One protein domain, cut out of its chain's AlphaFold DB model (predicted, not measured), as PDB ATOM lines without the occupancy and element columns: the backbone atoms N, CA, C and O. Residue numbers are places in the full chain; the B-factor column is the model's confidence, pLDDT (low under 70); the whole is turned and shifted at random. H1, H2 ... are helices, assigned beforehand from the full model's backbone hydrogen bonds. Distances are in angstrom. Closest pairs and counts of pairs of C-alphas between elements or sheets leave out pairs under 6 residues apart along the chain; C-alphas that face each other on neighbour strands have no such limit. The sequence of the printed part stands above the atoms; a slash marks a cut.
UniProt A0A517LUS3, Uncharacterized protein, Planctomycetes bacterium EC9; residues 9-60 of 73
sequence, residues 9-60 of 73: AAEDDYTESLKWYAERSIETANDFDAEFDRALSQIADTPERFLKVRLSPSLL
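AT A GLANCE: This is residues 9 to 60 of the 73 residues of an uncharacterized protein of Planctomycetes bacterium EC9 (UniProt A0A517LUS3). What shape does the model show? It is a helical hairpin opened as a narrow V, the longer H2 and the shorter H1 meeting near their link, with a tail that leaves the far end of H2 and passes the open end of the V toward the side of H1. Of the tail, residues 46 to 49 and 51 to 60 stick out from the body. What is it made of? The printed part has 52 residues with two named helices, H1 then H2, and no named strand; its class is all helix. How compact is it? It is loose and flat, with a radius of gyration of the C-alphas of 14.2 A and spans of 37 by 28 by 12 A.

IN THESE COORDINATES: Where is the longest helix? H2 holds residues 26 to 45, is 28.8 A long from first to last C-alpha, and ends with C-alpha 45 at (174.227, 190.965, 161.121). Where is the other? H1 holds residues 9 to 22, measures 20.0 A likewise, and begins with C-alpha 9 at (191.755, 195.253, 175.446).

HOW THE PARTS SIT: How does H2 stand to H1? They form a hairpin and touch, with the C-alphas of Tyr 21 and Ala 29 closest at 4.9 A. They run opposite ways at a shallow tilt of 31 degrees. Which parts touch? H2 touches H1 with residues 28 to 33 alone, and H1 touches H2 with residues 18 to 22 alone. What do the backbones show? In H1 and H2 every O i to N i+4 pair is within hydrogen-bond range.

THE WHOLE: How large is it? The two C-alphas farthest apart, those of Glu 27 and Ser 58, are 39.6 A apart. Is it unbroken? The printed part has no cut, and the link from H1 to H2 is tight. Where is confidence low? Residues 54 to 60 have a pLDDT under 70, while the mean of the printed part is 89.5.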
ATOM      1  N   ALA A   9     191.083 194.062 175.970       93.62
ATOM      2  CA  ALA A   9     191.755 195.253 175.446       93.62
ATOM      3  C   ALA A   9     190.781 196.219 174.742       93.62
ATOM      4  O   ALA A   9     190.876 197.424 174.921       93.62
ATOM      5  N   ALA A  10     189.805 195.698 173.992       94.00
ATOM      6  CA  ALA A  10     188.797 196.533 173.344       94.00
ATOM      7  C   ALA A  10     187.762 197.096 174.341       94.00
ATOM      8  O   ALA A  10     187.212 198.168 174.102       94.00
ATOM      9  N   GLU A  11     187.496 196.401 175.453       96.50
ATOM     10  CA  GLU A  11     186.669 196.930 176.552       96.50
ATOM     11  C   GLU A  11     187.364 198.101 177.265       96.50
ATOM     12  O   GLU A  11     186.716 199.107 177.579       96.50
ATOM     13  N   ASP A  12     188.680 197.990 177.476       97.31
ATOM     14  CA  ASP A  12     189.509 199.066 178.022       97.31
ATOM     15  C   ASP A  12     189.498 200.284 177.078       97.31
ATOM     16  O   ASP A  12     189.145 201.384 177.511       97.31
ATOM     17  N   ASP A  13     189.749 200.077 175.778       97.62
ATOM     18  CA  ASP A  13     189.731 201.136 174.753       97.62
ATOM     19  C   ASP A  13     188.373 201.860 174.680       97.62
ATOM     20  O   ASP A  13     188.309 203.095 174.609       97.62
ATOM     21  N   TYR A  14     187.265 201.109 174.718       98.00
ATOM     22  CA  TYR A  14     185.911 201.672 174.757       98.00
ATOM     23  C   TYR A  14     185.702 202.520 176.017       98.00
ATOM     24  O   TYR A  14     185.219 203.651 175.934       98.00
ATOM     25  N   THR A  15     186.107 202.008 177.182       98.25
ATOM     26  CA  THR A  15     185.920 202.689 178.468       98.25
ATOM     27  C   THR A  15     186.718 203.990 178.543       98.25
ATOM     28  O   THR A  15     186.204 205.003 179.027       98.25
ATOM     29  N   GLU A  16     187.971 203.983 178.085       98.44
ATOM     30  CA  GLU A  16     188.811 205.183 178.033       98.44
ATOM     31  C   GLU A  16     188.234 206.226 177.073       98.44
ATOM     32  O   GLU A  16     188.104 207.398 177.441       98.44
ATOM     33  N   SER A  17     187.797 205.794 175.888       98.38
ATOM     34  CA  SER A  17     187.181 206.673 174.889       98.38
ATOM     35  C   SER A  17     185.890 207.311 175.407       98.38
ATOM     36  O   SER A  17     185.716 208.529 175.318       98.38
ATOM     37  N   LEU A  18     184.999 206.517 176.011       98.44
ATOM     38  CA  LEU A  18     183.727 207.008 176.544       98.44
ATOM     39  C   LEU A  18     183.944 208.036 177.663       98.44
ATOM     40  O   LEU A  18     183.293 209.084 177.675       98.44
ATOM     41  N   LYS A  19     184.892 207.779 178.575       98.56
ATOM     42  CA  LYS A  19     185.269 208.738 179.629       98.56
ATOM     43  C   LYS A  19     185.783 210.045 179.035       98.56
ATOM     44  O   LYS A  19     185.341 211.112 179.457       98.56
ATOM     45  N   TRP A  20     186.661 209.968 178.035       98.38
ATOM     46  CA  TRP A  20     187.224 211.150 177.384       98.38
ATOM     47  C   TRP A  20     186.137 212.052 176.784       98.38
ATOM     48  O   TRP A  20     186.191 213.277 176.951       98.38
ATOM     49  N   TYR A  21     185.124 211.463 176.135       98.38
ATOM     50  CA  TYR A  21     183.980 212.217 175.620       98.38
ATOM     51  C   TYR A  21     183.108 212.775 176.746       98.38
ATOM     52  O   TYR A  21     182.765 213.956 176.709       98.38
ATOM     53  N   ALA A  22     182.810 211.981 177.777       98.12
ATOM     54  CA  ALA A  22     181.944 212.392 178.885       98.12
ATOM     55  C   ALA A  22     182.508 213.577 179.687       98.12
ATOM     56  O   ALA A  22     181.745 214.426 180.149       98.12
ATOM     57  N   GLU A  23     183.835 213.681 179.809       98.38
ATOM     58  CA  GLU A  23     184.513 214.831 180.425       98.38
ATOM     59  C   GLU A  23     184.272 216.155 179.682       98.38
ATOM     60  O   GLU A  23     184.411 217.228 180.269       98.38
ATOM     61  N   ARG A  24     183.938 216.094 178.387       97.62
ATOM     62  CA  ARG A  24     183.803 217.261 177.501       97.62
ATOM     63  C   ARG A  24     182.350 217.557 177.150       97.62
ATOM     64  O   ARG A  24     181.963 218.721 177.105       97.62
ATOM     65  N   SER A  25     181.557 216.521 176.891       98.25
ATOM     66  CA  SER A  25     180.144 216.618 176.534       98.25
ATOM     67  C   SER A  25     179.438 215.281 176.763       98.25
ATOM     68  O   SER A  25     179.759 214.274 176.132       98.25
ATOM     69  N   ILE A  26     178.423 215.285 177.630       98.12
ATOM     70  CA  ILE A  26     177.578 214.106 177.880       98.12
ATOM     71  C   ILE A  26     176.822 213.697 176.609       98.12
ATOM     72  O   ILE A  26     176.670 212.510 176.346       98.12
ATOM     73  N   GLU A  27     176.373 214.665 175.808       98.50
ATOM     74  CA  GLU A  27     175.689 214.394 174.539       98.50
ATOM     75  C   GLU A  27     176.603 213.620 173.583       98.50
ATOM     76  O   GLU A  27     176.228 212.562 173.093       98.50
ATOM     77  N   THR A  28     177.849 214.071 173.423       98.06
ATOM     78  CA  THR A  28     178.828 213.391 172.564       98.06
ATOM     79  C   THR A  28     179.189 212.000 173.085       98.06
ATOM     80  O   THR A  28     179.407 211.093 172.288       98.06
ATOM     81  N   ALA A  29     179.234 211.804 174.406       98.56
ATOM     82  CA  ALA A  29     179.443 210.480 174.988       98.56
ATOM     83  C   ALA A  29     178.286 209.521 174.665       98.56
ATOM     84  O   ALA A  29     178.534 208.373 174.307       98.56
ATOM     85  N   ASN A  30     177.041 210.001 174.731       98.56
ATOM     86  CA  ASN A  30     175.868 209.205 174.366       98.56
ATOM     87  C   ASN A  30     175.848 208.872 172.868       98.56
ATOM     88  O   ASN A  30     175.532 207.743 172.500       98.56
ATOM     89  N   ASP A  31     176.208 209.829 172.009       98.56
ATOM     90  CA  ASP A  31     176.296 209.593 170.565       98.56
ATOM     91  C   ASP A  31     177.376 208.554 170.238       98.56
ATOM     92  O   ASP A  31     177.149 207.658 169.427       98.56
ATOM     93  N   PHE A  32     178.537 208.633 170.895       98.44
ATOM     94  CA  PHE A  32     179.602 207.640 170.756       98.44
ATOM     95  C   PHE A  32     179.138 206.238 171.169       98.44
ATOM     96  O   PHE A  32     179.369 205.281 170.432       98.44
ATOM     97  N   ASP A  33     178.459 206.122 172.312       98.50
ATOM     98  CA  ASP A  33     177.939 204.852 172.821       98.50
ATOM     99  C   ASP A  33     176.916 204.225 171.858       98.50
ATOM    100  O   ASP A  33     177.040 203.068 171.450       98.50
ATOM    101  N   ALA A  34     175.965 205.031 171.376       98.62
ATOM    102  CA  ALA A  34     174.970 204.590 170.402       98.62
ATOM    103  C   ALA A  34     175.607 204.136 169.076       98.62
ATOM    104  O   ALA A  34     175.162 203.165 168.454       98.62
ATOM    105  N   GLU A  35     176.653 204.828 168.623       98.38
ATOM    106  CA  GLU A  35     177.395 204.466 167.418       98.38
ATOM    107  C   GLU A  35     178.223 203.188 167.594       98.38
ATOM    108  O   GLU A  35     178.291 202.371 166.668       98.38
ATOM    109  N   PHE A  36     178.792 202.970 168.781       97.69
ATOM    110  CA  PHE A  36     179.485 201.735 169.132       97.69
ATOM    111  C   PHE A  36     178.529 200.534 169.074       97.69
ATOM    112  O   PHE A  36     178.782 199.578 168.332       97.69
ATOM    113  N   ASP A  37     177.369 200.624 169.727       97.44
ATOM    114  CA  ASP A  37     176.322 199.594 169.684       97.44
ATOM    115  C   ASP A  37     175.816 199.327 168.262       97.44
ATOM    116  O   ASP A  37     175.618 198.174 167.841       97.44
ATOM    117  N   ARG A  38     175.641 200.394 167.472       97.56
ATOM    118  CA  ARG A  38     175.247 200.285 166.065       97.56
ATOM    119  C   ARG A  38     176.292 199.524 165.258       97.56
ATOM    120  O   ARG A  38     175.925 198.693 164.422       97.56
ATOM    121  N   ALA A  39     177.577 199.787 165.481       95.62
ATOM    122  CA  ALA A  39     178.659 199.094 164.793       95.62
ATOM    123  C   ALA A  39     178.691 197.599 165.151       95.62
ATOM    124  O   ALA A  39     178.757 196.764 164.245       95.62
ATOM    125  N   LEU A  40     178.559 197.246 166.436       95.56
ATOM    126  CA  LEU A  40     178.503 195.846 166.873       95.56
ATOM    127  C   LEU A  40     177.309 195.107 166.262       95.56
ATOM    128  O   LEU A  40     177.459 193.980 165.785       95.56
ATOM    129  N   SER A  41     176.150 195.764 166.194       95.94
ATOM    130  CA  SER A  41     174.951 195.210 165.555       95.94
ATOM    131  C   SER A  41     175.181 194.933 164.064       95.94
ATOM    132  O   SER A  41     174.875 193.846 163.576       95.94
ATOM    133  N   GLN A  42     175.811 195.863 163.337       95.19
ATOM    134  CA  GLN A  42     176.145 195.663 161.920       95.19
ATOM    135  C   GLN A  42     177.144 194.517 161.702       95.19
ATOM    136  O   GLN A  42     177.017 193.768 160.731       95.19
ATOM    137  N   ILE A  43     178.132 194.371 162.590       93.56
ATOM    138  CA  ILE A  43     179.088 193.254 162.560       93.56
ATOM    139  C   ILE A  43     178.369 191.931 162.833       93.56
ATOM    140  O   ILE A  43     178.634 190.944 162.150       93.56
ATOM    141  N   ALA A  44     177.442 191.899 163.792       94.38
ATOM    142  CA  ALA A  44     176.654 190.710 164.097       94.38
ATOM    143  C   ALA A  44     175.759 190.295 162.916       94.38
ATOM    144  O   ALA A  44     175.603 189.102 162.642       94.38
ATOM    145  N   ASP A  45     175.165 191.251 162.207       96.19
ATOM    146  CA  ASP A  45     174.227 190.965 161.121       96.19
ATOM    147  C   ASP A  45     174.903 190.519 159.825       96.19
ATOM    148  O   ASP A  45     174.381 189.640 159.136       96.19
ATOM    149  N   THR A  46     176.048 191.104 159.476       93.25
ATOM    150  CA  THR A  46     176.750 190.816 158.213       93.25
ATOM    151  C   THR A  46     178.269 190.863 158.425       93.25
ATOM    152  O   THR A  46     178.943 191.759 157.909       93.25
ATOM    153  N   PRO A  47     178.850 189.922 159.194       90.12
ATOM    154  CA  PRO A  47     180.272 189.949 159.543       90.12
ATOM    155  C   PRO A  47     181.193 189.889 158.315       90.12
ATOM    156  O   PRO A  47     182.267 190.484 158.308       90.12
ATOM    157  N   GLU A  48     180.770 189.219 157.244       89.75
ATOM    158  CA  GLU A  48     181.483 189.112 155.967       89.75
ATOM    159  C   GLU A  48     181.592 190.427 155.184       89.75
ATOM    160  O   GLU A  48     182.409 190.521 154.268       89.75
ATOM    161  N   ARG A  49     180.806 191.451 155.548       89.31
ATOM    162  CA  ARG A  49     180.942 192.807 154.995       89.31
ATOM    163  C   ARG A  49     182.281 193.436 155.380       89.31
ATOM    164  O   ARG A  49     182.779 194.302 154.663       89.31
ATOM    165  N   PHE A  50     182.855 193.013 156.504       84.75
ATOM    166  CA  PHE A  50     184.113 193.527 157.015       84.75
ATOM    167  C   PHE A  50     185.271 192.629 156.581       84.75
ATOM    168  O   PHE A  50     185.182 191.399 156.574       84.75
ATOM    169  N   LEU A  51     186.384 193.253 156.192       79.19
ATOM    170  CA  LEU A  51     187.571 192.520 155.771       79.19
ATOM    171  C   LEU A  51     188.093 191.679 156.936       79.19
ATOM    172  O   LEU A  51     188.376 192.194 158.017       79.19
ATOM    173  N   LYS A  52     188.317 190.386 156.688       76.69
ATOM    174  CA  LYS A  52     189.161 189.572 157.565       76.69
ATOM    175  C   LYS A  52     190.598 190.059 157.413       76.69
ATOM    176  O   LYS A  52     191.332 189.570 156.555       76.69
ATOM    177  N   VAL A  53     190.997 191.038 158.220       70.69
ATOM    178  CA  VAL A  53     192.398 191.446 158.300       70.69
ATOM    179  C   VAL A  53     193.162 190.286 158.922       70.69
ATOM    180  O   VAL A  53     193.092 190.027 160.122       70.69
ATOM    181  N   ARG A  54     193.879 189.532 158.087       54.00
ATOM    182  CA  ARG A  54     194.870 188.578 158.571       54.00
ATOM    183  C   ARG A  54     196.057 189.412 159.037       54.00
ATOM    184  O   ARG A  54     196.906 189.760 158.223       54.00
ATOM    185  N   LEU A  55     196.087 189.769 160.320       55.25
ATOM    186  CA  LEU A  55     197.272 190.369 160.923       55.25
ATOM    187  C   LEU A  55     198.409 189.353 160.764       55.25
ATOM    188  O   LEU A  55     198.426 188.308 161.419       55.25
ATOM    189  N   SER A  56     199.312 189.592 159.814       50.22
ATOM    190  CA  SER A  56     200.567 188.855 159.767       50.22
ATOM    191  C   SER A  56     201.345 189.199 161.040       50.22
ATOM    192  O   SER A  56     201.301 190.353 161.468       50.22
ATOM    193  N   PRO A  57     202.080 188.252 161.647       51.88
ATOM    194  CA  PRO A  57     202.836 188.505 162.877       51.88
ATOM    195  C   PRO A  57     203.761 189.732 162.804       51.88
ATOM    196  O   PRO A  57     204.025 190.364 163.818       51.88
ATOM    197  N   SER A  58     204.199 190.112 161.599       58.22
ATOM    198  CA  SER A  58     205.004 191.306 161.329       58.22
ATOM    199  C   SER A  58     204.290 192.649 161.537       58.22
ATOM    200  O   SER A  58     204.966 193.658 161.647       58.22
ATOM    201  N   LEU A  59     202.953 192.692 161.579       54.69
ATOM    202  CA  LEU A  59     202.178 193.920 161.823       54.69
ATOM    203  C   LEU A  59     201.882 194.147 163.313       54.69
ATOM    204  O   LEU A  59     201.428 195.221 163.689       54.69
ATOM    205  N   LEU A  60     202.138 193.144 164.162       53.75
ATOM    206  CA  LEU A  60     201.930 193.226 165.610       53.75
ATOM    207  C   LEU A  60     203.144 193.793 166.364       53.75
ATOM    208  O   LEU A  60     202.986 194.173 167.518       53.75
TER     209      LEU A  60